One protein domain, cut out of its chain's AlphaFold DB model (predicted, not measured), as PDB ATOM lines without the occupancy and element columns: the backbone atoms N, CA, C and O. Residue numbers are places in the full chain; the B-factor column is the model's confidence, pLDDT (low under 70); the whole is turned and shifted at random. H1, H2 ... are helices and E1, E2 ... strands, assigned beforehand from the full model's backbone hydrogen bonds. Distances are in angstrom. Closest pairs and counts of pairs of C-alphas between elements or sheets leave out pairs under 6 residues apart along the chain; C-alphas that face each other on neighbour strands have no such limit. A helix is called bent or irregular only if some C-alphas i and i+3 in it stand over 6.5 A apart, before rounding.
ATOM      1  N   HIS A 676      -7.574  -0.118 -63.387       85.31
ATOM      2  CA  HIS A 676      -8.328  -0.987 -62.478       85.31
ATOM      3  C   HIS A 676      -8.189  -2.462 -62.866       85.31
ATOM      4  O   HIS A 676      -7.814  -3.273 -62.021       85.31
ATOM      5  N   GLY A 677      -8.414  -2.795 -64.142       88.38
ATOM      6  CA  GLY A 677      -8.325  -4.171 -64.634       88.38
ATOM      7  C   GLY A 677      -6.935  -4.778 -64.446       88.38
ATOM      8  O   GLY A 677      -6.820  -5.927 -64.033       88.38
ATOM      9  N   LEU A 678      -5.869  -4.006 -64.680       92.12
ATOM     10  CA  LEU A 678      -4.509  -4.495 -64.481       92.12
ATOM     11  C   LEU A 678      -4.188  -4.697 -63.001       92.12
ATOM     12  O   LEU A 678      -3.633  -5.734 -62.651       92.12
ATOM     13  N   CYS A 679      -4.527  -3.734 -62.135       90.56
ATOM     14  CA  CYS A 679      -4.324  -3.872 -60.692       90.56
ATOM     15  C   CYS A 679      -5.068  -5.091 -60.145       90.56
ATOM     16  O   CYS A 679      -4.483  -5.857 -59.385       90.56
ATOM     17  N   GLN A 680      -6.320  -5.293 -60.558       89.94
ATOM     18  CA  GLN A 680      -7.102  -6.469 -60.193       89.94
ATOM     19  C   GLN A 680      -6.429  -7.756 -60.682       89.94
ATOM     20  O   GLN A 680      -6.224  -8.673 -59.892       89.94
ATOM     21  N   PHE A 681      -6.003  -7.808 -61.943       93.38
ATOM     22  CA  PHE A 681      -5.346  -8.985 -62.501       93.38
ATOM     23  C   PHE A 681      -4.061  -9.368 -61.742       93.38
ATOM     24  O   PHE A 681      -3.948 -10.490 -61.248       93.38
ATOM     25  N   ILE A 682      -3.117  -8.430 -61.579       94.56
ATOM     26  CA  ILE A 682      -1.791  -8.717 -60.991       94.56
ATOM     27  C   ILE A 682      -1.798  -8.878 -59.462       94.56
ATOM     28  O   ILE A 682      -0.804  -9.342 -58.909       94.56
ATOM     29  N   LEU A 683      -2.860  -8.444 -58.769       93.06
ATOM     30  CA  LEU A 683      -2.973  -8.534 -57.305       93.06
ATOM     31  C   LEU A 683      -4.041  -9.526 -56.830       93.06
ATOM     32  O   LEU A 683      -3.937 -10.016 -55.711       93.06
ATOM     33  N   LEU A 684      -5.086  -9.812 -57.600       90.75
ATOM     34  CA  LEU A 684      -6.221 -10.605 -57.108       90.75
ATOM     35  C   LEU A 684      -6.492 -11.859 -57.942       90.75
ATOM     36  O   LEU A 684      -6.926 -12.859 -57.362       90.75
ATOM     37  N   GLU A 685      -6.234 -11.829 -59.252       92.44
ATOM     38  CA  GLU A 685      -6.570 -12.934 -60.163       92.44
ATOM     39  C   GLU A 685      -5.423 -13.936 -60.348       92.44
ATOM     40  O   GLU A 685      -5.670 -15.142 -60.336       92.44
ATOM     41  N   ASP A 686      -4.182 -13.460 -60.487       93.69
ATOM     42  CA  ASP A 686      -2.999 -14.310 -60.657       93.69
ATOM     43  C   ASP A 686      -2.164 -14.382 -59.368       93.69
ATOM     44  O   ASP A 686      -1.407 -13.470 -59.028       93.69
ATOM     45  N   GLU A 687      -2.315 -15.484 -58.629       92.81
ATOM     46  CA  GLU A 687      -1.707 -15.668 -57.305       92.81
ATOM     47  C   GLU A 687      -0.172 -15.715 -57.340       92.81
ATOM     48  O   GLU A 687       0.482 -15.247 -56.407       92.81
ATOM     49  N   ARG A 688       0.426 -16.239 -58.414       93.88
ATOM     50  CA  ARG A 688       1.886 -16.389 -58.514       93.88
ATOM     51  C   ARG A 688       2.571 -15.062 -58.794       93.88
ATOM     52  O   ARG A 688       3.573 -14.740 -58.142       93.88
ATOM     53  N   ILE A 689       2.004 -14.274 -59.712       95.75
ATOM     54  CA  ILE A 689       2.424 -12.888 -59.957       95.75
ATOM     55  C   ILE A 689       2.303 -12.092 -58.660       95.75
ATOM     56  O   ILE A 689       3.279 -11.481 -58.216       95.75
ATOM     57  N   ALA A 690       1.122 -12.136 -58.044       94.88
ATOM     58  CA  ALA A 690       0.811 -11.440 -56.808       94.88
ATOM     59  C   ALA A 690       1.807 -11.768 -55.690       94.88
ATOM     60  O   ALA A 690       2.421 -10.863 -55.122       94.88
ATOM     61  N   TYR A 691       2.013 -13.053 -55.395       94.31
ATOM     62  CA  TYR A 691       2.893 -13.493 -54.317       94.31
ATOM     63  C   TYR A 691       4.332 -13.011 -54.519       94.31
ATOM     64  O   TYR A 691       4.912 -12.397 -53.615       94.31
ATOM     65  N   SER A 692       4.896 -13.241 -55.709       94.69
ATOM     66  CA  SER A 692       6.282 -12.875 -56.023       94.69
ATOM     67  C   SER A 692       6.481 -11.360 -56.014       94.69
ATOM     68  O   SER A 692       7.463 -10.856 -55.465       94.69
ATOM     69  N   MET A 693       5.520 -10.613 -56.566       95.38
ATOM     70  CA  MET A 693       5.561  -9.155 -56.604       95.38
ATOM     71  C   MET A 693       5.414  -8.542 -55.209       95.38
ATOM     72  O   MET A 693       6.233  -7.717 -54.809       95.38
ATOM     73  N   VAL A 694       4.389  -8.920 -54.445       95.19
ATOM     74  CA  VAL A 694       4.139  -8.311 -53.131       95.19
ATOM     75  C   VAL A 694       5.250  -8.686 -52.153       95.19
ATOM     76  O   VAL A 694       5.750  -7.811 -51.450       95.19
ATOM     77  N   THR A 695       5.727  -9.934 -52.166       94.69
ATOM     78  CA  THR A 695       6.873 -10.343 -51.337       94.69
ATOM     79  C   THR A 695       8.139  -9.570 -51.708       94.69
ATOM     80  O   THR A 695       8.833  -9.082 -50.817       94.69
ATOM     81  N   GLY A 696       8.420  -9.383 -53.002       94.94
ATOM     82  CA  GLY A 696       9.551  -8.573 -53.459       94.94
ATOM     83  C   GLY A 696       9.489  -7.122 -52.966       94.94
ATOM     84  O   GLY A 696      10.496  -6.589 -52.498       94.94
ATOM     85  N   VAL A 697       8.310  -6.488 -53.014       96.62
ATOM     86  CA  VAL A 697       8.092  -5.127 -52.481       96.62
ATOM     87  C   VAL A 697       8.334  -5.074 -50.975       96.62
ATOM     88  O   VAL A 697       9.012  -4.164 -50.504       96.62
ATOM     89  N   VAL A 698       7.786  -6.040 -50.233       95.31
ATOM     90  CA  VAL A 698       7.912  -6.130 -48.772       95.31
ATOM     91  C   VAL A 698       9.384  -6.252 -48.365       95.31
ATOM     92  O   VAL A 698       9.839  -5.511 -47.497       95.31
ATOM     93  N   GLU A 699      10.158  -7.108 -49.035       92.69
ATOM     94  CA  GLU A 699      11.593  -7.262 -48.756       92.69
ATOM     95  C   GLU A 699      12.405  -6.004 -49.090       92.69
ATOM     96  O   GLU A 699      13.325  -5.651 -48.352       92.69
ATOM     97  N   CYS A 700      12.032  -5.262 -50.140       94.75
ATOM     98  CA  CYS A 700      12.713  -4.016 -50.505       94.75
ATOM     99  C   CYS A 700      12.667  -2.935 -49.415       94.75
ATOM    100  O   CYS A 700      13.502  -2.032 -49.432       94.75
ATOM    101  N   LEU A 701      11.720  -3.006 -48.476       93.75
ATOM    102  CA  LEU A 701      11.639  -2.076 -47.346       93.75
ATOM    103  C   LEU A 701      12.758  -2.295 -46.315       93.75
ATOM    104  O   LEU A 701      13.047  -1.383 -45.544       93.75
ATOM    105  N   ARG A 702      13.405  -3.470 -46.315       89.94
ATOM    106  CA  ARG A 702      14.524  -3.812 -45.418       89.94
ATOM    107  C   ARG A 702      15.886  -3.405 -45.970       89.94
ATOM    108  O   ARG A 702      16.863  -3.363 -45.227       89.94
ATOM    109  N   TYR A 703      15.979  -3.176 -47.278       89.75
ATOM    110  CA  TYR A 703      17.256  -2.917 -47.932       89.75
ATOM    111  C   TYR A 703      17.712  -1.476 -47.679       89.75
ATOM    112  O   TYR A 703      16.885  -0.565 -47.769       89.75
ATOM    113  N   PRO A 704      19.016  -1.239 -47.424       87.12
ATOM    114  CA  PRO A 704      19.563   0.080 -47.112       87.12
ATOM    115  C   PRO A 704      19.672   1.001 -48.346       87.12
ATOM    116  O   PRO A 704      20.735   1.517 -48.674       87.12
ATOM    117  N   ASP A 705      18.556   1.221 -49.046       87.94
ATOM    118  CA  ASP A 705      18.394   2.200 -50.125       87.94
ATOM    119  C   ASP A 705      17.125   3.021 -49.869       87.94
ATOM    120  O   ASP A 705      16.025   2.661 -50.297       87.94
ATOM    121  N   ALA A 706      17.292   4.158 -49.189       88.12
ATOM    122  CA  ALA A 706      16.211   5.076 -48.813       88.12
ATOM    123  C   ALA A 706      15.289   5.427 -49.990       88.12
ATOM    124  O   ALA A 706      14.073   5.568 -49.841       88.12
ATOM    125  N   TYR A 707      15.874   5.552 -51.184       89.44
ATOM    126  CA  TYR A 707      15.154   5.899 -52.398       89.44
ATOM    127  C   TYR A 707      14.178   4.802 -52.829       89.44
ATOM    128  O   TYR A 707      13.001   5.088 -53.070       89.44
ATOM    129  N   THR A 708      14.642   3.549 -52.903       92.25
ATOM    130  CA  THR A 708      13.768   2.397 -53.163       92.25
ATOM    131  C   THR A 708      12.758   2.239 -52.036       92.25
ATOM    132  O   THR A 708      11.572   2.077 -52.306       92.25
ATOM    133  N   CYS A 709      13.191   2.366 -50.786       93.31
ATOM    134  CA  CYS A 709      12.349   2.180 -49.614       93.31
ATOM    135  C   CYS A 709      11.143   3.144 -49.594       93.31
ATOM    136  O   CYS A 709       9.997   2.699 -49.520       93.31
ATOM    137  N   ARG A 710      11.357   4.451 -49.827       93.06
ATOM    138  CA  ARG A 710      10.274   5.452 -49.965       93.06
ATOM    139  C   ARG A 710       9.271   5.089 -51.062       93.06
ATOM    140  O   ARG A 710       8.067   5.305 -50.926       93.06
ATOM    141  N   ARG A 711       9.759   4.576 -52.191       94.31
ATOM    142  CA  ARG A 711       8.918   4.182 -53.328       94.31
ATOM    143  C   ARG A 711       8.124   2.920 -53.027       94.31
ATOM    144  O   ARG A 711       6.925   2.889 -53.292       94.31
ATOM    145  N   CYS A 712       8.771   1.920 -52.440       96.19
ATOM    146  CA  CYS A 712       8.130   0.688 -52.012       96.19
ATOM    147  C   CYS A 712       7.079   0.954 -50.934       96.19
ATOM    148  O   CYS A 712       6.008   0.378 -51.033       96.19
ATOM    149  N   ALA A 713       7.284   1.900 -50.012       94.12
ATOM    150  CA  ALA A 713       6.251   2.290 -49.049       94.12
ATOM    151  C   ALA A 713       4.975   2.801 -49.752       94.12
ATOM    152  O   ALA A 713       3.866   2.376 -49.434       94.12
ATOM    153  N   ARG A 714       5.116   3.645 -50.789       92.44
ATOM    154  CA  ARG A 714       3.978   4.100 -51.617       92.44
ATOM    155  C   ARG A 714       3.315   2.959 -52.387       92.44
ATOM    156  O   ARG A 714       2.091   2.926 -52.492       92.44
ATOM    157  N   ILE A 715       4.109   2.028 -52.916       95.31
ATOM    158  CA  ILE A 715       3.600   0.815 -53.567       95.31
ATOM    159  C   ILE A 715       2.811  -0.033 -52.559       95.31
ATOM    160  O   ILE A 715       1.699  -0.452 -52.866       95.31
ATOM    161  N   SER A 716       3.323  -0.223 -51.342       95.38
ATOM    162  CA  SER A 716       2.646  -0.950 -50.266       95.38
ATOM    163  C   SER A 716       1.311  -0.313 -49.888       95.38
ATOM    164  O   SER A 716       0.343  -1.043 -49.703       95.38
ATOM    165  N   HIS A 717       1.204   1.020 -49.858       89.94
ATOM    166  CA  HIS A 717      -0.090   1.692 -49.679       89.94
ATOM    167  C   HIS A 717      -1.088   1.340 -50.791       89.94
ATOM    168  O   HIS A 717      -2.230   0.993 -50.497       89.94
ATOM    169  N   ARG A 718      -0.663   1.351 -52.062       89.25
ATOM    170  CA  ARG A 718      -1.524   0.953 -53.191       89.25
ATOM    171  C   ARG A 718      -1.933  -0.522 -53.126       89.25
ATOM    172  O   ARG A 718      -3.076  -0.849 -53.441       89.25
ATOM    173  N   ILE A 719      -1.024  -1.402 -52.705       92.56
ATOM    174  CA  ILE A 719      -1.328  -2.819 -52.469       92.56
ATOM    175  C   ILE A 719      -2.386  -2.932 -51.367       92.56
ATOM    176  O   ILE A 719      -3.425  -3.537 -51.599       92.56
ATOM    177  N   LEU A 720      -2.188  -2.279 -50.216       90.06
ATOM    178  CA  LEU A 720      -3.144  -2.268 -49.102       90.06
ATOM    179  C   LEU A 720      -4.529  -1.766 -49.516       90.06
ATOM    180  O   LEU A 720      -5.530  -2.383 -49.166       90.06
ATOM    181  N   GLU A 721      -4.598  -0.681 -50.287       86.00
ATOM    182  CA  GLU A 721      -5.857  -0.167 -50.840       86.00
ATOM    183  C   GLU A 721      -6.580  -1.203 -51.712       86.00
ATOM    184  O   GLU A 721      -7.804  -1.197 -51.776       86.00
ATOM    185  N   THR A 722      -5.847  -2.104 -52.364       86.12
ATOM    186  CA  THR A 722      -6.421  -3.085 -53.291       86.12
ATOM    187  C   THR A 722      -6.782  -4.401 -52.613       86.12
ATOM    188  O   THR A 722      -7.830  -4.960 -52.922       86.12
ATOM    189  N   VAL A 723      -5.945  -4.895 -51.694       90.62
ATOM    190  CA  VAL A 723      -6.032  -6.287 -51.215       90.62
ATOM    191  C   VAL A 723      -6.272  -6.445 -49.716       90.62
ATOM    192  O   VAL A 723      -6.456  -7.569 -49.264       90.62
ATOM    193  N   ALA A 724      -6.300  -5.373 -48.912       88.25
ATOM    194  CA  ALA A 724      -6.427  -5.504 -47.449       88.25
ATOM    195  C   ALA A 724      -7.728  -6.178 -46.976       88.25
ATOM    196  O   ALA A 724      -7.818  -6.591 -45.823       88.25
ATOM    197  N   TRP A 725      -8.740  -6.271 -47.837       87.31
ATOM    198  CA  TRP A 725      -9.984  -6.973 -47.545       87.31
ATOM    199  C   TRP A 725      -9.945  -8.473 -47.827       87.31
ATOM    200  O   TRP A 725     -10.827  -9.201 -47.369       87.31
ATOM    201  N   ASP A 726      -8.951  -8.930 -48.583       88.62
ATOM    202  CA  ASP A 726      -8.811 -10.319 -48.980       88.62
ATOM    203  C   ASP A 726      -8.012 -11.091 -47.921       88.62
ATOM    204  O   ASP A 726      -6.857 -10.777 -47.612       88.62
ATOM    205  N   GLY A 727      -8.632 -12.146 -47.386       88.00
ATOM    206  CA  GLY A 727      -8.046 -13.006 -46.364       88.00
ATOM    207  C   GLY A 727      -6.679 -13.583 -46.748       88.00
ATOM    208  O   GLY A 727      -5.827 -13.715 -45.867       88.00
ATOM    209  N   ARG A 728      -6.429 -13.837 -48.044       91.31
ATOM    210  CA  ARG A 728      -5.167 -14.395 -48.575       91.31
ATOM    211  C   ARG A 728      -3.943 -13.547 -48.228       91.31
ATOM    212  O   ARG A 728      -2.848 -14.072 -48.061       91.31
ATOM    213  N   TYR A 729      -4.136 -12.241 -48.069       93.25
ATOM    214  CA  TYR A 729      -3.066 -11.287 -47.789       93.25
ATOM    215  C   TYR A 729      -2.855 -11.002 -46.304       93.25
ATOM    216  O   TYR A 729      -1.898 -10.319 -45.944       93.25
ATOM    217  N   THR A 730      -3.720 -11.516 -45.430       93.00
ATOM    218  CA  THR A 730      -3.742 -11.139 -44.009       93.00
ATOM    219  C   THR A 730      -2.419 -11.428 -43.305       93.00
ATOM    220  O   THR A 730      -1.938 -10.577 -42.559       93.00
ATOM    221  N   ASP A 731      -1.809 -12.591 -43.551       94.25
ATOM    222  CA  ASP A 731      -0.504 -12.928 -42.972       94.25
ATOM    223  C   ASP A 731       0.620 -12.082 -43.587       94.25
ATOM    224  O   ASP A 731       1.376 -11.427 -42.870       94.25
ATOM    225  N   LEU A 732       0.674 -11.976 -44.917       93.94
ATOM    226  CA  LEU A 732       1.707 -11.198 -45.604       93.94
ATOM    227  C   LEU A 732       1.716  -9.721 -45.170       93.94
ATOM    228  O   LEU A 732       2.779  -9.146 -44.936       93.94
ATOM    229  N   LEU A 733       0.537  -9.111 -45.031       94.94
ATOM    230  CA  LEU A 733       0.381  -7.715 -44.628       94.94
ATOM    231  C   LEU A 733       0.504  -7.523 -43.109       94.94
ATOM    232  O   LEU A 733       1.219  -6.633 -42.651       94.94
ATOM    233  N   GLY A 734      -0.209  -8.334 -42.325       93.44
ATOM    234  CA  GLY A 734      -0.345  -8.160 -40.878       93.44
ATOM    235  C   GLY A 734       0.814  -8.722 -40.059       93.44
ATOM    236  O   GLY A 734       1.047  -8.250 -38.950       93.44
ATOM    237  N   ASN A 735       1.542  -9.701 -40.595       92.94
ATOM    238  CA  ASN A 735       2.717 -10.292 -39.963       92.94
ATOM    239  C   ASN A 735       3.994  -9.752 -40.622       92.94
ATOM    240  O   ASN A 735       4.729  -8.991 -40.000       92.94
ATOM    241  N   ARG A 736       4.235 -10.049 -41.908       94.44
ATOM    242  CA  ARG A 736       5.529  -9.753 -42.557       94.44
ATOM    243  C   ARG A 736       5.753  -8.263 -42.832       94.44
ATOM    244  O   ARG A 736       6.739  -7.702 -42.361       94.44
ATOM    245  N   LEU A 737       4.847  -7.610 -43.564       95.75
ATOM    246  CA  LEU A 737       4.964  -6.182 -43.894       95.75
ATOM    247  C   LEU A 737       4.927  -5.306 -42.636       95.75
ATOM    248  O   LEU A 737       5.745  -4.398 -42.492       95.75
ATOM    249  N   PHE A 738       4.007  -5.602 -41.716       96.12
ATOM    250  CA  PHE A 738       3.908  -4.899 -40.442       96.12
ATOM    251  C   PHE A 738       5.183  -5.046 -39.602       96.12
ATOM    252  O   PHE A 738       5.688  -4.039 -39.109       96.12
ATOM    253  N   SER A 739       5.745  -6.260 -39.498       94.38
ATOM    254  CA  SER A 739       7.012  -6.505 -38.792       94.38
ATOM    255  C   SER A 739       8.132  -5.628 -39.327       94.38
ATOM    256  O   SER A 739       8.819  -4.980 -38.548       94.38
ATOM    257  N   ILE A 740       8.305  -5.596 -40.649       93.12
ATOM    258  CA  ILE A 740       9.391  -4.859 -41.299       93.12
ATOM    259  C   ILE A 740       9.244  -3.354 -41.075       93.12
ATOM    260  O   ILE A 740      10.221  -2.676 -40.762       93.12
ATOM    261  N   ALA A 741       8.025  -2.825 -41.201       93.94
ATOM    262  CA  ALA A 741       7.776  -1.408 -40.975       93.94
ATOM    263  C   ALA A 741       8.025  -1.014 -39.505       93.94
ATOM    264  O   ALA A 741       8.652   0.012 -39.244       93.94
ATOM    265  N   VAL A 742       7.582  -1.841 -38.548       92.56
ATOM    266  CA  VAL A 742       7.840  -1.631 -37.113       92.56
ATOM    267  C   VAL A 742       9.333  -1.736 -36.800       92.56
ATOM    268  O   VAL A 742       9.862  -0.851 -36.134       92.56
ATOM    269  N   GLU A 743      10.023  -2.760 -37.309       89.44
ATOM    270  CA  GLU A 743      11.470  -2.952 -37.144       89.44
ATOM    271  C   GLU A 743      12.241  -1.727 -37.642       89.44
ATOM    272  O   GLU A 743      13.087  -1.208 -36.915       89.44
ATOM    273  N   ALA A 744      11.903  -1.205 -38.826       87.88
ATOM    274  CA  ALA A 744      12.525  -0.001 -39.365       87.88
ATOM    275  C   ALA A 744      12.361   1.191 -38.406       87.88
ATOM    276  O   ALA A 744      13.353   1.800 -38.015       87.88
ATOM    277  N   ILE A 745      11.133   1.493 -37.966       89.62
ATOM    278  CA  ILE A 745      10.866   2.626 -37.062       89.62
ATOM    279  C   ILE A 745      11.522   2.463 -35.696       89.62
ATOM    280  O   ILE A 745      11.965   3.445 -35.121       89.62
ATOM    281  N   VAL A 746      11.567   1.253 -35.150       86.56
ATOM    282  CA  VAL A 746      12.118   1.015 -33.812       86.56
ATOM    283  C   VAL A 746      13.647   1.073 -33.821       86.56
ATOM    284  O   VAL A 746      14.257   1.592 -32.882       86.56
ATOM    285  N   THR A 747      14.272   0.559 -34.883       81.94
ATOM    286  CA  THR A 747      15.734   0.543 -35.026       81.94
ATOM    287  C   THR A 747      16.302   1.875 -35.515       81.94
ATOM    288  O   THR A 747      17.439   2.183 -35.172       81.94
ATOM    289  N   GLU A 748      15.528   2.670 -36.266       79.62
ATOM    290  CA  GLU A 748      15.921   3.958 -36.867       79.62
ATOM    291  C   GLU A 748      17.333   3.934 -37.480       79.62
ATOM    292  O   GLU A 748      18.222   4.670 -37.038       79.62
ATOM    293  N   PRO A 749      17.606   3.072 -38.475       80.12
ATOM    294  CA  PRO A 749      18.928   3.026 -39.074       80.12
ATOM    295  C   PRO A 749      19.204   4.333 -39.832       80.12
ATOM    296  O   PRO A 749      18.308   4.887 -40.468       80.12
ATOM    297  N   LYS A 750      20.457   4.811 -39.821       75.88
ATOM    298  CA  LYS A 750      20.841   6.122 -40.388       75.88
ATOM    299  C   LYS A 750      20.421   6.309 -41.854       75.88
ATOM    300  O   LYS A 750      20.066   7.405 -42.269       75.88
ATOM    301  N   TRP A 751      20.416   5.244 -42.657       79.75
ATOM    302  CA  TRP A 751      19.998   5.328 -44.064       79.75
ATOM    303  C   TRP A 751      18.501   5.639 -44.242       79.75
ATOM    304  O   TRP A 751      18.088   6.020 -45.331       79.75
ATOM    305  N   MET A 752      17.684   5.478 -43.198       80.94
ATOM    306  CA  MET A 752      16.229   5.665 -43.207       80.94
ATOM    307  C   MET A 752      15.810   7.106 -42.870       80.94
ATOM    308  O   MET A 752      14.616   7.410 -42.853       80.94
ATOM    309  N   VAL A 753      16.775   7.994 -42.607       78.19
ATOM    310  CA  VAL A 753      16.494   9.379 -42.218       78.19
ATOM    311  C   VAL A 753      15.680  10.093 -43.304       78.19
ATOM    312  O   VAL A 753      16.057  10.141 -44.479       78.19
ATOM    313  N   GLY A 754      14.527  10.639 -42.920       82.50
ATOM    314  CA  GLY A 754      13.583  11.334 -43.798       82.50
ATOM    315  C   GLY A 754      12.526  10.453 -44.484       82.50
ATOM    316  O   GLY A 754      11.759  10.977 -45.301       82.50
ATOM    317  N   ILE A 755      12.464   9.145 -44.211       86.50
ATOM    318  CA  ILE A 755      11.408   8.234 -44.713       86.50
ATOM    319  C   ILE A 755      10.576   7.582 -43.598       86.50
ATOM    320  O   ILE A 755       9.639   6.828 -43.860       86.50
ATOM    321  N   GLU A 756      10.851   7.920 -42.347       88.75
ATOM    322  CA  GLU A 756      10.210   7.371 -41.155       88.75
ATOM    323  C   GLU A 756       8.708   7.680 -41.145       88.75
ATOM    324  O   GLU A 756       7.882   6.840 -40.804       88.75
ATOM    325  N   TRP A 757       8.304   8.870 -41.594       89.75
ATOM    326  CA  TRP A 757       6.882   9.205 -41.694       89.75
ATOM    327  C   TRP A 757       6.138   8.396 -42.760       89.75
ATOM    328  O   TRP A 757       4.949   8.130 -42.576       89.75
ATOM    329  N   ASP A 758       6.808   8.000 -43.848       90.69
ATOM    330  CA  ASP A 758       6.224   7.113 -44.858       90.69
ATOM    331  C   ASP A 758       5.960   5.726 -44.236       90.69
ATOM    332  O   ASP A 758       4.853   5.200 -44.349       90.69
ATOM    333  N   MET A 759       6.918   5.190 -43.471       92.38
ATOM    334  CA  MET A 759       6.758   3.934 -42.720       92.38
ATOM    335  C   MET A 759       5.702   4.023 -41.615       92.38
ATOM    336  O   MET A 759       4.893   3.113 -41.453       92.38
ATOM    337  N   MET A 760       5.641   5.137 -40.885       92.56
ATOM    338  CA  MET A 760       4.626   5.362 -39.854       92.56
ATOM    339  C   MET A 760       3.211   5.385 -40.446       92.56
ATOM    340  O   MET A 760       2.280   4.831 -39.860       92.56
ATOM    341  N   ASN A 761       3.032   5.999 -41.624       91.56
ATOM    342  CA  ASN A 761       1.756   5.936 -42.338       91.56
ATOM    343  C   ASN A 761       1.413   4.486 -42.711       91.56
ATOM    344  O   ASN A 761       0.255   4.094 -42.600       91.56
ATOM    345  N   LEU A 762       2.400   3.689 -43.125       93.25
ATOM    346  CA  LEU A 762       2.197   2.290 -43.487       93.25
ATOM    347  C   LEU A 762       1.757   1.438 -42.284       93.25
ATOM    348  O   LEU A 762       0.761   0.723 -42.380       93.25
ATOM    349  N   ILE A 763       2.426   1.578 -41.133       95.31
ATOM    350  CA  ILE A 763       2.040   0.933 -39.862       95.31
ATOM    351  C   ILE A 763       0.601   1.308 -39.496       95.31
ATOM    352  O   ILE A 763      -0.215   0.432 -39.200       95.31
ATOM    353  N   ARG A 764       0.274   2.608 -39.557       93.00
ATOM    354  CA  ARG A 764      -1.076   3.115 -39.287       93.00
ATOM    355  C   ARG A 764      -2.106   2.455 -40.194       93.00
ATOM    356  O   ARG A 764      -3.129   1.992 -39.699       93.00
ATOM    357  N   ASP A 765      -1.854   2.420 -41.497       90.88
ATOM    358  CA  ASP A 765      -2.820   1.929 -42.479       90.88
ATOM    359  C   ASP A 765      -3.082   0.434 -42.328       90.88
ATOM    360  O   ASP A 765      -4.238   0.011 -42.382       90.88
ATOM    361  N   ILE A 766      -2.034  -0.351 -42.070       93.50
ATOM    362  CA  ILE A 766      -2.161  -1.780 -41.770       93.50
ATOM    363  C   ILE A 766      -3.000  -1.974 -40.507       93.50
ATOM    364  O   ILE A 766      -3.954  -2.749 -40.519       93.50
ATOM    365  N   TYR A 767      -2.690  -1.241 -39.434       93.75
ATOM    366  CA  TYR A 767      -3.410  -1.366 -38.168       93.75
ATOM    367  C   TYR A 767      -4.886  -0.969 -38.311       93.75
ATOM    368  O   TYR A 767      -5.776  -1.699 -37.879       93.75
ATOM    369  N   CYS A 768      -5.172   0.148 -38.983       89.75
ATOM    370  CA  CYS A 768      -6.542   0.611 -39.202       89.75
ATOM    371  C   CYS A 768      -7.353  -0.390 -40.035       89.75
ATOM    372  O   CYS A 768      -8.465  -0.736 -39.647       89.75
ATOM    373  N   ARG A 769      -6.803  -0.896 -41.147       88.44
ATOM    374  CA  ARG A 769      -7.537  -1.772 -42.075       88.44
ATOM    375  C   ARG A 769      -7.681  -3.207 -41.577       88.44
ATOM    376  O   ARG A 769      -8.734  -3.802 -41.785       88.44
ATOM    377  N   LEU A 770      -6.636  -3.763 -40.956       91.06
ATOM    378  CA  LEU A 770      -6.618  -5.167 -40.538       91.06
ATOM    379  C   LEU A 770      -7.074  -5.374 -39.096       91.06
ATOM    380  O   LEU A 770      -7.675  -6.404 -38.826       91.06
ATOM    381  N   VAL A 771      -6.801  -4.445 -38.174       90.62
ATOM    382  CA  VAL A 771      -7.145  -4.608 -36.746       90.62
ATOM    383  C   VAL A 771      -8.426  -3.865 -36.398       90.62
ATOM    384  O   VAL A 771      -9.309  -4.419 -35.754       90.62
ATOM    385  N   LEU A 772      -8.540  -2.602 -36.812       86.94
ATOM    386  CA  LEU A 772      -9.694  -1.769 -36.452       86.94
ATOM    387  C   LEU A 772     -10.852  -1.877 -37.449       86.94
ATOM    388  O   LEU A 772     -11.923  -1.340 -37.181       86.94
ATOM    389  N   GLY A 773     -10.630  -2.528 -38.595       79.62
ATOM    390  CA  GLY A 773     -11.617  -2.636 -39.664       79.62
ATOM    391  C   GLY A 773     -12.095  -1.272 -40.166       79.62
ATOM    392  O   GLY A 773     -13.277  -1.141 -40.444       79.62
ATOM    393  N   GLN A 774     -11.214  -0.265 -40.231       80.81
ATOM    394  CA  GLN A 774     -11.522   1.112 -40.636       80.81
ATOM    395  C   GLN A 774     -11.140   1.381 -42.099       80.81
ATOM    396  O   GLN A 774      -9.979   1.228 -42.494       80.81
ATOM    397  N   ILE A 775     -12.098   1.863 -42.895       75.38
ATOM    398  CA  ILE A 775     -11.836   2.412 -44.234       75.38
ATOM    399  C   ILE A 775     -11.100   3.742 -44.082       75.38
ATOM    400  O   ILE A 775     -11.518   4.608 -43.318       75.38
ATOM    401  N   LEU A 776     -10.034   3.945 -44.851       76.12
ATOM    402  CA  LEU A 776      -9.300   5.207 -44.872       76.12
ATOM    403  C   LEU A 776      -9.698   6.036 -46.090       76.12
ATOM    404  O   LEU A 776      -9.795   5.519 -47.204       76.12
ATOM    405  N   LEU A 777      -9.910   7.336 -45.878       67.75
ATOM    406  CA  LEU A 777     -10.207   8.258 -46.971       67.75
ATOM    407  C   LEU A 777      -8.999   8.394 -47.919       67.75
ATOM    408  O   LEU A 777      -7.852   8.387 -47.451       67.75
ATOM    409  N   PRO A 778      -9.235   8.597 -49.232       60.66
ATOM    410  CA  PRO A 778      -8.169   8.826 -50.204       60.66
ATOM    411  C   PRO A 778      -7.202   9.931 -49.758       60.66
ATOM    412  O   PRO A 778      -7.618  10.983 -49.266       60.66
ATOM    413  N   GLY A 779      -5.899   9.696 -49.927       54.09
ATOM    414  CA  GLY A 779      -4.855  10.644 -49.521       54.09
ATOM    415  C   GLY A 779      -4.584  10.694 -48.012       54.09
ATOM    416  O   GLY A 779      -3.923  11.621 -47.545       54.09
ATOM    417  N   GLY A 780      -5.081   9.723 -47.237       56.91
ATOM    418  CA  GLY A 780      -4.711   9.546 -45.832       56.91
ATOM    419  C   GLY A 780      -5.280  10.607 -44.888       56.91
ATOM    420  O   GLY A 780      -4.656  10.886 -43.865       56.91
ATOM    421  N   GLN A 781      -6.443  11.193 -45.209       59.03
ATOM    422  CA  GLN A 781      -7.101  12.249 -44.416       59.03
ATOM    423  C   GLN A 781      -7.806  11.754 -43.133       59.03
ATOM    424  O   GLN A 781      -8.473  12.541 -42.467       59.03
ATOM    425  N   GLY A 782      -7.621  10.485 -42.758       60.44
ATOM    426  CA  GLY A 782      -8.215   9.856 -41.573       60.44
ATOM    427  C   GLY A 782      -9.256   8.781 -41.920       60.44
ATOM    428  O   GLY A 782      -9.574   8.590 -43.102       60.44
ATOM    429  N   PRO A 783      -9.758   8.045 -40.913       63.91
ATOM    430  CA  PRO A 783     -10.776   7.018 -41.093       63.91
ATOM    431  C   PRO A 783     -12.136   7.597 -41.506       63.91
ATOM    432  O   PRO A 783     -12.588   8.626 -41.000       63.91
ATOM    433  N   ALA A 784     -12.806   6.900 -42.421       63.09
ATOM    434  CA  ALA A 784     -14.215   7.081 -42.732       63.09
ATOM    435  C   ALA A 784     -15.094   6.376 -41.680       63.09
ATOM    436  O   ALA A 784     -14.650   5.474 -40.972       63.09
ATOM    437  N   VAL A 785     -16.358   6.796 -41.568       59.41
ATOM    438  CA  VAL A 785     -17.325   6.163 -40.656       59.41
ATOM    439  C   VAL A 785     -17.709   4.791 -41.205       59.41
ATOM    440  O   VAL A 785     -18.133   4.696 -42.354       59.41
ATOM    441  N   GLN A 786     -17.612   3.751 -40.376       62.41
ATOM    442  CA  GLN A 786     -17.972   2.386 -40.750       62.41
ATOM    443  C   GLN A 786     -18.950   1.790 -39.738       62.41
ATOM    444  O   GLN A 786     -18.838   2.047 -38.540       62.41
ATOM    445  N   GLN A 787     -19.946   1.047 -40.229       58.44
ATOM    446  CA  GLN A 787     -20.985   0.448 -39.394       58.44
ATOM    447  C   GLN A 787     -20.669  -1.031 -39.105       58.44
ATOM    448  O   GLN A 787     -20.224  -1.748 -40.010       58.44
ATOM    449  N   PRO A 788     -20.879  -1.507 -37.864       61.56
ATOM    450  CA  PRO A 788     -20.804  -2.930 -37.562       61.56
ATOM    451  C   PRO A 788     -21.919  -3.675 -38.308       61.56
ATOM    452  O   PRO A 788     -23.083  -3.282 -38.259       61.56
ATOM    453  N   ARG A 789     -21.563  -4.779 -38.971       55.16
ATOM    454  CA  ARG A 789     -22.466  -5.639 -39.761       55.16
ATOM    455  C   ARG A 789     -23.543  -6.301 -38.912       55.16
ATOM    456  O   ARG A 789     -24.597  -6.670 -39.418       55.16
ATOM    457  N   ASN A 790     -23.267  -6.495 -37.626       60.69
ATOM    458  CA  ASN A 790     -24.224  -7.035 -36.679       60.69
ATOM    459  C   ASN A 790     -24.092  -6.295 -35.336       60.69
ATOM    460  O   ASN A 790     -23.034  -6.384 -34.715       60.69
ATOM    461  N   PRO A 791     -25.151  -5.638 -34.829       59.47
ATOM    462  CA  PRO A 791     -25.139  -5.002 -33.507       59.47
ATOM    463  C   PRO A 791     -24.786  -5.970 -32.363       59.47
ATOM    464  O   PRO A 791     -24.291  -5.547 -31.325       59.47
ATOM    465  N   SER A 792     -25.018  -7.271 -32.568       58.47
ATOM    466  CA  SER A 792     -24.726  -8.356 -31.618       58.47
ATOM    467  C   SER A 792     -23.253  -8.783 -31.598       58.47
ATOM    468  O   SER A 792     -22.826  -9.453 -30.661       58.47
ATOM    469  N   ASN A 793     -22.483  -8.458 -32.643       66.69
ATOM    470  CA  ASN A 793     -21.061  -8.776 -32.743       66.69
ATOM    471  C   ASN A 793     -20.303  -7.551 -33.285       66.69
ATOM    472  O   ASN A 793     -20.166  -7.410 -34.504       66.69
ATOM    473  N   PRO A 794     -19.795  -6.675 -32.397       63.78
ATOM    474  CA  PRO A 794     -19.138  -5.427 -32.788       63.78
ATOM    475  C   PRO A 794     -17.830  -5.636 -33.566       63.78
ATOM    476  O   PRO A 794     -17.298  -4.676 -34.112       63.78
ATOM    477  N   ASN A 795     -17.330  -6.874 -33.653       67.94
ATOM    478  CA  ASN A 795     -16.093  -7.225 -34.347       67.94
ATOM    479  C   ASN A 795     -16.317  -7.711 -35.791       67.94
ATOM    480  O   ASN A 795     -15.388  -8.223 -36.409       67.94
ATOM    481  N   LEU A 796     -17.536  -7.610 -36.328       71.25
ATOM    482  CA  LEU A 796     -17.833  -7.909 -37.731       71.25
ATOM    483  C   LEU A 796     -18.239  -6.624 -38.448       71.25
ATOM    484  O   LEU A 796     -19.244  -6.011 -38.095       71.25
ATOM    485  N   PHE A 797     -17.489  -6.245 -39.480       74.56
ATOM    486  CA  PHE A 797     -17.703  -4.994 -40.212       74.56
ATOM    487  C   PHE A 797     -18.414  -5.220 -41.546       74.56
ATOM    488  O   PHE A 797     -18.271  -6.272 -42.177       74.56
ATOM    489  N   GLU A 798     -19.211  -4.236 -41.973       69.38
ATOM    490  CA  GLU A 798     -19.722  -4.217 -43.343       69.38
ATOM    491  C   GLU A 798     -18.613  -3.820 -44.309       69.38
ATOM    492  O   GLU A 798     -17.829  -2.899 -44.048       69.38
ATOM    493  N   GLN A 799     -18.572  -4.512 -45.445       75.88
ATOM    494  CA  GLN A 799     -17.633  -4.189 -46.498       75.88
ATOM    495  C   GLN A 799     -18.045  -2.893 -47.201       75.88
ATOM    496  O   GLN A 799     -19.226  -2.658 -47.464       75.88
ATOM    497  N   SER A 800     -17.063  -2.053 -47.530       69.56
ATOM    498  CA  SER A 800     -17.297  -0.850 -48.334       69.56
ATOM    499  C   SER A 800     -17.946  -1.210 -49.672       69.56
ATOM    500  O   SER A 800     -17.495  -2.136 -50.344       69.56
ATOM    501  N   LYS A 801     -18.920  -0.413 -50.133       66.81
ATOM    502  CA  LYS A 801     -19.434  -0.511 -51.517       66.81
ATOM    503  C   LYS A 801     -18.342  -0.283 -52.571       66.81
ATOM    504  O   LYS A 801     -18.512  -0.679 -53.715       66.81
ATOM    505  N   ASN A 802     -17.232   0.335 -52.168       66.06
ATOM    506  CA  ASN A 802     -16.073   0.632 -53.004       66.06
ATOM    507  C   ASN A 802     -14.892  -0.307 -52.708       66.06
ATOM    508  O   ASN A 802     -13.747   0.065 -52.946       66.06
ATOM    509  N   ALA A 803     -15.141  -1.490 -52.143       63.38
ATOM    510  CA  ALA A 803     -14.082  -2.438 -51.809       63.38
ATOM    511  C   ALA A 803     -13.222  -2.836 -53.010       63.38
ATOM    512  O   ALA A 803     -11.998  -2.853 -52.901       63.38
ATOM    513  N   ASP A 804     -13.872  -3.044 -54.154       59.16
ATOM    514  CA  ASP A 804     -13.228  -3.381 -55.428       59.16
ATOM    515  C   ASP A 804     -12.652  -2.143 -56.146       59.16
ATOM    516  O   ASP A 804     -12.064  -2.250 -57.219       59.16
ATOM    517  N   ASN A 805     -12.783  -0.954 -55.542       66.44
ATOM    518  CA  ASN A 805     -12.284   0.317 -56.060       66.44
ATOM    519  C   ASN A 805     -11.146   0.848 -55.164       66.44
ATOM    520  O   ASN A 805     -11.369   1.752 -54.346       66.44
ATOM    521  N   PRO A 806      -9.900   0.353 -55.327       62.38
ATOM    522  CA  PRO A 806      -8.751   0.771 -54.514       62.38
ATOM    523  C   PRO A 806      -8.529   2.286 -54.514       62.38
ATOM    524  O   PRO A 806      -8.152   2.877 -53.505       62.38
ATOM    525  N   LEU A 807      -8.833   2.943 -55.635       64.06
ATOM    526  CA  LEU A 807      -8.674   4.386 -55.817       64.06
ATOM    527  C   LEU A 807      -9.654   5.235 -54.994       64.06
ATOM    528  O   LEU A 807      -9.431   6.432 -54.817       64.06
ATOM    529  N   GLN A 808     -10.704   4.622 -54.443       64.31
ATOM    530  CA  GLN A 808     -11.692   5.273 -53.580       64.31
ATOM    531  C   GLN A 808     -11.558   4.857 -52.107       64.31
ATOM    532  O   GLN A 808     -12.508   4.981 -51.336       64.31
ATOM    533  N   GLY A 809     -10.370   4.394 -51.706       61.84
ATOM    534  CA  GLY A 809     -10.058   4.002 -50.331       61.84
ATOM    535  C   GLY A 809     -10.080   2.493 -50.098       61.84
ATOM    536  O   GLY A 809      -9.559   2.053 -49.072       61.84
ATOM    537  N   GLY A 810     -10.588   1.701 -51.049       72.06
ATOM    538  CA  GLY A 810     -10.542   0.241 -51.004       72.06
ATOM    539  C   GLY A 810     -11.391  -0.405 -49.910       72.06
ATOM    540  O   GLY A 810     -12.162   0.251 -49.204       72.06
ATOM    541  N   GLY A 811     -11.239  -1.723 -49.772       73.38
ATOM    542  CA  GLY A 811     -11.917  -2.527 -48.754       73.38
ATOM    543  C   GLY A 811     -11.161  -2.630 -47.422       73.38
ATOM    544  O   GLY A 811     -10.002  -2.219 -47.301       73.38
ATOM    545  N   VAL A 812     -11.823  -3.220 -46.423       79.56
ATOM    546  CA  VAL A 812     -11.224  -3.623 -45.137       79.56
ATOM    547  C   VAL A 812     -11.420  -5.114 -44.908       79.56
ATOM    548  O   VAL A 812     -12.263  -5.745 -45.548       79.56
ATOM    549  N   LEU A 813     -10.680  -5.681 -43.960       81.19
ATOM    550  CA  LEU A 813     -10.908  -7.058 -43.556       81.19
ATOM    551  C   LEU A 813     -12.177  -7.128 -42.688       81.19
ATOM    552  O   LEU A 813     -12.207  -6.602 -41.577       81.19
ATOM    553  N   CYS A 814     -13.237  -7.775 -43.191       80.12
ATOM    554  CA  CYS A 814     -14.529  -7.858 -42.488       80.12
ATOM    555  C   CYS A 814     -14.430  -8.527 -41.105       80.12
ATOM    556  O   CYS A 814     -15.260  -8.264 -40.234       80.12
ATOM    557  N   GLN A 815     -13.441  -9.407 -40.930       84.69
ATOM    558  CA  GLN A 815     -13.092 -10.044 -39.668       84.69
ATOM    559  C   GLN A 815     -11.682  -9.593 -39.267       84.69
ATOM    560  O   GLN A 815     -10.721 -10.029 -39.897       84.69
ATOM    561  N   PRO A 816     -11.533  -8.750 -38.236       85.81
ATOM    562  CA  PRO A 816     -10.240  -8.238 -37.814       85.81
ATOM    563  C   PRO A 816      -9.185  -9.314 -37.560       85.81
ATOM    564  O   PRO A 816      -9.456 -10.366 -36.979       85.81
ATOM    565  N   SER A 817      -7.956  -9.001 -37.950       91.50
ATOM    566  CA  SER A 817      -6.763  -9.788 -37.684       91.50
ATOM    567  C   SER A 817      -6.118  -9.368 -36.370       91.50
ATOM    568  O   SER A 817      -5.896  -8.186 -36.108       91.50
ATOM    569  N   THR A 818      -5.730 -10.356 -35.567       92.62
ATOM    570  CA  THR A 818      -4.950 -10.142 -34.343       92.62
ATOM    571  C   THR A 818      -3.442 -10.144 -34.596       92.62
ATOM    572  O   THR A 818      -2.684  -9.910 -33.658       92.62
ATOM    573  N   LEU A 819      -2.972 -10.412 -35.823       93.81
ATOM    574  CA  LEU A 819      -1.538 -10.576 -36.113       93.81
ATOM    575  C   LEU A 819      -0.706  -9.330 -35.756       93.81
ATOM    576  O   LEU A 819       0.273  -9.489 -35.022       93.81
ATOM    577  N   PRO A 820      -1.100  -8.091 -36.133       94.38
ATOM    578  CA  PRO A 820      -0.334  -6.903 -35.743       94.38
ATOM    579  C   PRO A 820      -0.277  -6.707 -34.221       94.38
ATOM    580  O   PRO A 820       0.755  -6.324 -33.675       94.38
ATOM    581  N   GLN A 821      -1.371  -7.011 -33.511       92.94
ATOM    582  CA  GLN A 821      -1.422  -6.937 -32.047       92.94
ATOM    583  C   GLN A 821      -0.505  -7.983 -31.403       92.94
ATOM    584  O   GLN A 821       0.237  -7.659 -30.482       92.94
ATOM    585  N   GLN A 822      -0.516  -9.223 -31.898       92.00
ATOM    586  CA  GLN A 822       0.371 -10.284 -31.415       92.00
ATOM    587  C   GLN A 822       1.845  -9.939 -31.638       92.00
ATOM    588  O   GLN A 822       2.670 -10.246 -30.783       92.00
ATOM    589  N   LEU A 823       2.174  -9.291 -32.758       90.62
ATOM    590  CA  LEU A 823       3.532  -8.848 -33.046       90.62
ATOM    591  C   LEU A 823       3.986  -7.770 -32.063       90.62
ATOM    592  O   LEU A 823       5.033  -7.923 -31.440       90.62
ATOM    593  N   LEU A 824       3.178  -6.723 -31.870       90.81
ATOM    594  CA  LEU A 824       3.469  -5.688 -30.875       90.81
ATOM    595  C   LEU A 824       3.593  -6.289 -29.471       90.81
ATOM    596  O   LEU A 824       4.479  -5.896 -28.726       90.81
ATOM    597  N   ALA A 825       2.771  -7.280 -29.117       88.50
ATOM    598  CA  ALA A 825       2.792  -7.904 -27.791       88.50
ATOM    599  C   ALA A 825       4.090  -8.663 -27.480       88.50
ATOM    600  O   ALA A 825       4.379  -8.921 -26.313       88.50
ATOM    601  N   ARG A 826       4.856  -9.044 -28.511       87.19
ATOM    602  CA  ARG A 826       6.147  -9.735 -28.373       87.19
ATOM    603  C   ARG A 826       7.318  -8.780 -28.145       87.19
ATOM    604  O   ARG A 826       8.395  -9.246 -27.788       87.19
ATOM    605  N   LEU A 827       7.134  -7.483 -28.381       86.06
ATOM    606  CA  LEU A 827       8.182  -6.480 -28.218       86.06
ATOM    607  C   LEU A 827       8.267  -6.006 -26.752       86.06
ATOM    608  O   LEU A 827       7.267  -6.027 -26.027       86.06
ATOM    609  N   PRO A 828       9.456  -5.599 -26.277       80.88
ATOM    610  CA  PRO A 828       9.630  -5.167 -24.896       80.88
ATOM    611  C   PRO A 828       8.883  -3.853 -24.629       80.88
ATOM    612  O   PRO A 828       8.925  -2.913 -25.418       80.88
ATOM    613  N   GLY A 829       8.188  -3.780 -23.492       76.31
ATOM    614  CA  GLY A 829       7.425  -2.593 -23.085       76.31
ATOM    615  C   GLY A 829       6.018  -2.458 -23.675       76.31
ATOM    616  O   GLY A 829       5.284  -1.558 -23.272       76.31
ATOM    617  N   SER A 830       5.592  -3.356 -24.566       81.31
ATOM    618  CA  SER A 830       4.269  -3.335 -25.211       81.31
ATOM    619  C   SER A 830       3.381  -4.502 -24.773       81.31
ATOM    620  O   SER A 830       2.881  -5.276 -25.584       81.31
ATOM    621  N   GLY A 831       3.143  -4.618 -23.464       82.88
ATOM    622  CA  GLY A 831       2.219  -5.616 -22.916       82.88
ATOM    623  C   GLY A 831       0.773  -5.459 -23.421       82.88
ATOM    624  O   GLY A 831       0.386  -4.426 -23.969       82.88
ATOM    625  N   ILE A 832      -0.063  -6.474 -23.174       86.75
ATOM    626  CA  ILE A 832      -1.459  -6.542 -23.656       86.75
ATOM    627  C   ILE A 832      -2.262  -5.274 -23.310       86.75
ATOM    628  O   ILE A 832      -2.979  -4.747 -24.159       86.75
ATOM    629  N   THR A 833      -2.096  -4.734 -22.100       87.69
ATOM    630  CA  THR A 833      -2.772  -3.505 -21.654       87.69
ATOM    631  C   THR A 833      -2.387  -2.278 -22.487       87.69
ATOM    632  O   THR A 833      -3.245  -1.458 -22.812       87.69
ATOM    633  N   ALA A 834      -1.113  -2.150 -22.877       88.75
ATOM    634  CA  ALA A 834      -0.652  -1.048 -23.724       88.75
ATOM    635  C   ALA A 834      -1.269  -1.132 -25.129       88.75
ATOM    636  O   ALA A 834      -1.644  -0.115 -25.706       88.75
ATOM    637  N   ILE A 835      -1.448  -2.348 -25.648       90.94
ATOM    638  CA  ILE A 835      -2.068  -2.591 -26.956       90.94
ATOM    639  C   ILE A 835      -3.574  -2.326 -26.920       90.94
ATOM    640  O   ILE A 835      -4.112  -1.742 -27.858       90.94
ATOM    641  N   GLN A 836      -4.259  -2.693 -25.837       90.44
ATOM    642  CA  GLN A 836      -5.671  -2.343 -25.644       90.44
ATOM    643  C   GLN A 836      -5.861  -0.823 -25.589       90.44
ATOM    644  O   GLN A 836      -6.759  -0.289 -26.243       90.44
ATOM    645  N   LYS A 837      -4.972  -0.118 -24.874       91.94
ATOM    646  CA  LYS A 837      -4.946   1.349 -24.844       91.94
ATOM    647  C   LYS A 837      -4.700   1.935 -26.239       91.94
ATOM    648  O   LYS A 837      -5.439   2.824 -26.649       91.94
ATOM    649  N   LEU A 838      -3.738   1.392 -26.991       92.31
ATOM    650  CA  LEU A 838      -3.475   1.778 -28.381       92.31
ATOM    651  C   LEU A 838      -4.736   1.645 -29.247       92.31
ATOM    652  O   LEU A 838      -5.104   2.590 -29.938       92.31
ATOM    653  N   SER A 839      -5.410   0.490 -29.209       90.94
ATOM    654  CA  SER A 839      -6.628   0.253 -29.995       90.94
ATOM    655  C   SER A 839      -7.735   1.257 -29.658       90.94
ATOM    656  O   SER A 839      -8.387   1.770 -30.569       90.94
ATOM    657  N   ALA A 840      -7.928   1.567 -28.372       89.62
ATOM    658  CA  ALA A 840      -8.925   2.536 -27.923       89.62
ATOM    659  C   ALA A 840      -8.612   3.953 -28.435       89.62
ATOM    660  O   ALA A 840      -9.452   4.567 -29.094       89.62
ATOM    661  N   GLU A 841      -7.385   4.437 -28.223       90.69
ATOM    662  CA  GLU A 841      -6.973   5.784 -28.642       90.69
ATOM    663  C   GLU A 841      -6.971   5.954 -30.167       90.69
ATOM    664  O   GLU A 841      -7.380   6.996 -30.679       90.69
ATOM    665  N   MET A 842      -6.550   4.927 -30.912       88.56
ATOM    666  CA  MET A 842      -6.580   4.922 -32.380       88.56
ATOM    667  C   MET A 842      -8.007   4.958 -32.940       88.56
ATOM    668  O   MET A 842      -8.234   5.534 -34.004       88.56
ATOM    669  N   THR A 843      -8.961   4.347 -32.232       85.88
ATOM    670  CA  THR A 843     -10.384   4.348 -32.605       85.88
ATOM    671  C   THR A 843     -11.043   5.691 -32.296       85.88
ATOM    672  O   THR A 843     -11.851   6.179 -33.085       85.88
ATOM    673  N   GLU A 844     -10.687   6.309 -31.169       86.06
ATOM    674  CA  GLU A 844     -11.202   7.618 -30.761       86.06
ATOM    675  C   GLU A 844     -10.684   8.749 -31.664       86.06
ATOM    676  O   GLU A 844     -11.441   9.626 -32.095       86.06
ATOM    677  N   LYS A 845      -9.389   8.719 -32.000       84.50
ATOM    678  CA  LYS A 845      -8.736   9.756 -32.801       84.50
ATOM    679  C   LYS A 845      -9.085   9.623 -34.279       84.50
ATOM    680  O   LYS A 845      -8.679   8.686 -34.957       84.50
ATOM    681  N   ARG A 846      -9.788  10.629 -34.809       75.94
ATOM    682  CA  ARG A 846     -10.188  10.686 -36.228       75.94
ATOM    683  C   ARG A 846      -9.186  11.381 -37.142       75.94
ATOM    684  O   ARG A 846      -9.269  11.230 -38.357       75.94
ATOM    685  N   ALA A 847      -8.260  12.171 -36.604       81.75
ATOM    686  CA  ALA A 847      -7.250  12.806 -37.436       81.75
ATOM    687  C   ALA A 847      -6.085  11.844 -37.675       81.75
ATOM    688  O   ALA A 847      -5.486  11.305 -36.745       81.75
ATOM    689  N   ALA A 848      -5.695  11.717 -38.941       83.25
ATOM    690  CA  ALA A 848      -4.525  10.956 -39.359       83.25
ATOM    691  C   ALA A 848      -3.234  11.354 -38.628       83.25
ATOM    692  O   ALA A 848      -2.349  10.522 -38.462       83.25
ATOM    693  N   LYS A 849      -3.097  12.625 -38.242       86.75
ATOM    694  CA  LYS A 849      -1.954  13.109 -37.462       86.75
ATOM    695  C   LYS A 849      -1.963  12.504 -36.056       86.75
ATOM    696  O   LYS A 849      -0.982  11.882 -35.667       86.75
ATOM    697  N   ASP A 850      -3.090  12.615 -35.362       86.75
ATOM    698  CA  ASP A 850      -3.219  12.206 -33.965       86.75
ATOM    699  C   ASP A 850      -3.057  10.689 -33.797       86.75
ATOM    700  O   ASP A 850      -2.424  10.244 -32.844       86.75
ATOM    701  N   GLN A 851      -3.572   9.894 -34.743       88.75
ATOM    702  CA  GLN A 851      -3.356   8.441 -34.782       88.75
ATOM    703  C   GLN A 851      -1.865   8.084 -34.897       88.75
ATOM    704  O   GLN A 851      -1.379   7.157 -34.254       88.75
ATOM    705  N   LYS A 852      -1.102   8.839 -35.693       90.50
ATOM    706  CA  LYS A 852       0.340   8.601 -35.826       90.50
ATOM    707  C   LYS A 852       1.118   9.023 -34.593       90.50
ATOM    708  O   LYS A 852       2.082   8.352 -34.256       90.50
ATOM    709  N   ASP A 853       0.707  10.103 -33.934       89.56
ATOM    710  CA  ASP A 853       1.316  10.514 -32.669       89.56
ATOM    711  C   ASP A 853       1.150   9.406 -31.610       89.56
ATOM    712  O   ASP A 853       2.128   9.044 -30.967       89.56
ATOM    713  N   VAL A 854      -0.029   8.771 -31.526       92.44
ATOM    714  CA  VAL A 854      -0.270   7.610 -30.639       92.44
ATOM    715  C   VAL A 854       0.650   6.430 -30.951       92.44
ATOM    716  O   VAL A 854       1.266   5.861 -30.049       92.44
ATOM    717  N   LEU A 855       0.759   6.053 -32.229       92.44
ATOM    718  CA  LEU A 855       1.647   4.966 -32.649       92.44
ATOM    719  C   LEU A 855       3.112   5.287 -32.348       92.44
ATOM    720  O   LEU A 855       3.828   4.432 -31.832       92.44
ATOM    721  N   ARG A 856       3.550   6.518 -32.632       92.25
ATOM    722  CA  ARG A 856       4.908   6.978 -32.335       92.25
ATOM    723  C   ARG A 856       5.216   6.863 -30.847       92.25
ATOM    724  O   ARG A 856       6.289   6.379 -30.506       92.25
ATOM    725  N   ASP A 857       4.298   7.270 -29.977       91.06
ATOM    726  CA  ASP A 857       4.514   7.238 -28.529       91.06
ATOM    727  C   ASP A 857       4.698   5.796 -28.020       91.06
ATOM    728  O   ASP A 857       5.613   5.536 -27.238       91.06
ATOM    729  N   LEU A 858       3.911   4.836 -28.523       91.56
ATOM    730  CA  LEU A 858       4.107   3.415 -28.209       91.56
ATOM    731  C   LEU A 858       5.442   2.883 -28.754       91.56
ATOM    732  O   LEU A 858       6.191   2.233 -28.027       91.56
ATOM    733  N   LEU A 859       5.744   3.145 -30.029       91.25
ATOM    734  CA  LEU A 859       6.969   2.660 -30.677       91.25
ATOM    735  C   LEU A 859       8.231   3.260 -30.045       91.25
ATOM    736  O   LEU A 859       9.254   2.584 -29.978       91.25
ATOM    737  N   ARG A 860       8.151   4.484 -29.514       88.19
ATOM    738  CA  ARG A 860       9.219   5.108 -28.728       88.19
ATOM    739  C   ARG A 860       9.511   4.328 -27.451       88.19
ATOM    740  O   ARG A 860      10.667   4.011 -27.202       88.19
ATOM    741  N   VAL A 861       8.478   3.979 -26.679       87.88
ATOM    742  CA  VAL A 861       8.639   3.169 -25.457       87.88
ATOM    743  C   VAL A 861       9.308   1.835 -25.781       87.88
ATOM    744  O   VAL A 861      10.223   1.416 -25.077       87.88
ATOM    745  N   ILE A 862       8.895   1.187 -26.872       86.94
ATOM    746  CA  ILE A 862       9.514  -0.062 -27.334       86.94
ATOM    747  C   ILE A 862      10.996   0.154 -27.675       86.94
ATOM    748  O   ILE A 862      11.854  -0.606 -27.229       86.94
ATOM    749  N   ALA A 863      11.307   1.200 -28.441       85.12
ATOM    750  CA  ALA A 863      12.669   1.507 -28.862       85.12
ATOM    751  C   ALA A 863      13.601   1.854 -27.691       85.12
ATOM    752  O   ALA A 863      14.769   1.467 -27.718       85.12
ATOM    753  N   ASP A 864      13.103   2.560 -26.674       83.38
ATOM    754  CA  ASP A 864      13.870   2.918 -25.478       83.38
ATOM    755  C   ASP A 864      14.166   1.690 -24.602       83.38
ATOM    756  O   ASP A 864      15.274   1.571 -24.080       83.38
ATOM    757  N   ASN A 865      13.236   0.734 -24.506       82.00
ATOM    758  CA  ASN A 865      13.481  -0.522 -23.788       82.00
ATOM    759  C   ASN A 865      14.482  -1.427 -24.523       82.00
ATOM    760  O   ASN A 865      15.317  -2.050 -23.881       82.00
ATOM    761  N   LEU A 866      14.464  -1.452 -25.862       78.25
ATOM    762  CA  LEU A 866      15.464  -2.194 -26.644       78.25
ATOM    763  C   LEU A 866      16.881  -1.625 -26.487       78.25
ATOM    764  O   LEU A 866      17.841  -2.389 -26.474       78.25
ATOM    765  N   LYS A 867      17.031  -0.301 -26.318       70.06
ATOM    766  CA  LYS A 867      18.342   0.325 -26.048       70.06
ATOM    767  C   LYS A 867      18.977  -0.169 -24.748       70.06
ATOM    768  O   LYS A 867      20.198  -0.203 -24.661       70.06
ATOM    769  N   GLN A 868      18.168  -0.505 -23.743       56.69
ATOM    770  CA  GLN A 868      18.665  -0.946 -22.436       56.69
ATOM    771  C   GLN A 868      19.245  -2.369 -22.475       56.69
ATOM    772  O   GLN A 868      20.086  -2.684 -21.639       56.69
ATOM    773  N   ASP A 869      18.871  -3.174 -23.476       52.88
ATOM    774  CA  ASP A 869      19.397  -4.529 -23.699       52.88
ATOM    775  C   ASP A 869      20.604  -4.570 -24.672       52.88
ATOM    776  O   ASP A 869      21.320  -5.568 -24.734       52.88
ATOM    777  N   GLU A 870      20.865  -3.502 -25.441       52.44
ATOM    778  CA  GLU A 870      21.840  -3.466 -26.554       52.44
ATOM    779  C   GLU A 870      23.249  -2.942 -26.178       52.44
ATOM    780  O   GLU A 870      23.914  -2.298 -26.991       52.44
TER     781      GLU A 870
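What this domain is: This is residues 676 to 870 of the 930 residues of the protein "Hypothetical protein" of Odontella aurita (UniProt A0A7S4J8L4). A core pair of helices, H4 and H5, has the helical hairpin H2 and H3 packed on one side, with H1 across one end of that hairpin; on the opposite side H6 and the long H8 pack on the core, H8 crosswise and paired with H7. The small strand hairpin E1 and E2 lies far from the core, between two long loops. H2 to H5 form an up-and-down bundle, each helix running against the one before it. The 195 printed residues include eight named helices and two strands, in the order H1 H2 H3 H4 H5 E1 E2 H6 H7 H8, with a two-strand antiparallel sheet; the class is mostly helix. The whole is compact, with a radius of gyration of the C-alphas of 16.2 A, rounded, spanning 47 by 40 by 26 A.

How they stand to each other: Start with H1, residues 676 to 685, and H2, residues 687 to 700, which touch only at the corner, closest at C-alphas 683 and 690, 4.8 A. H3, residues 706 to 723, makes a hairpin with H2, closest at C-alphas 697 and 712, 5.8 A, at 36 degrees, only just steep. H4, residues 727 to 747, and H5, residues 756 to 771, are a hairpin too, closest at C-alphas 741 and 759, 5.7 A. Next, E1, residues 788 to 790, and E2, residues 793 to 797, form an antiparallel hairpin; look for N 789 and O 796, 2.8 A apart. H6, residues 819 to 825, touches H4, closest at C-alphas 734 and 820, 5.3 A. H7, residues 832 to 844, and H8, residues 848 to 869, are a hairpin at a shallow tilt of 19 degrees. H8 is about perpendicular to H5, 74 degrees, closest at C-alphas 764 and 852, 6.6 A. Each O i to N i+4 pair is within hydrogen-bond range in H1, H2, H3, H5, H6 and H7; H4 has 13 of 17 and H8 16 of 18.

Where its parts are: Find C-alpha 676 at (-8.328, -0.987, -62.478), where H1 begins. H2 measures 19.7 A, H3 25.1 A, H5 21.5 A and H7 18.6 A. H4 measures 29.6 A and is irregular: C-alphas 728 and 731 are 7.4 A apart, and it has a kink of 25 degrees near residue 734. H8 runs 32.5 A to C-alpha 869 at (19.397, -4.529, -23.699).

The domain as a whole: The C-alphas farthest apart, Gly 677 and Gln 868, are 50.2 A apart. The printed part has no cut. The links H5 to E1 and E2 to H6 are long. Look for pLDDT under 70 at residues 777 to 795, 798, 800 to 809 and 868 to 870.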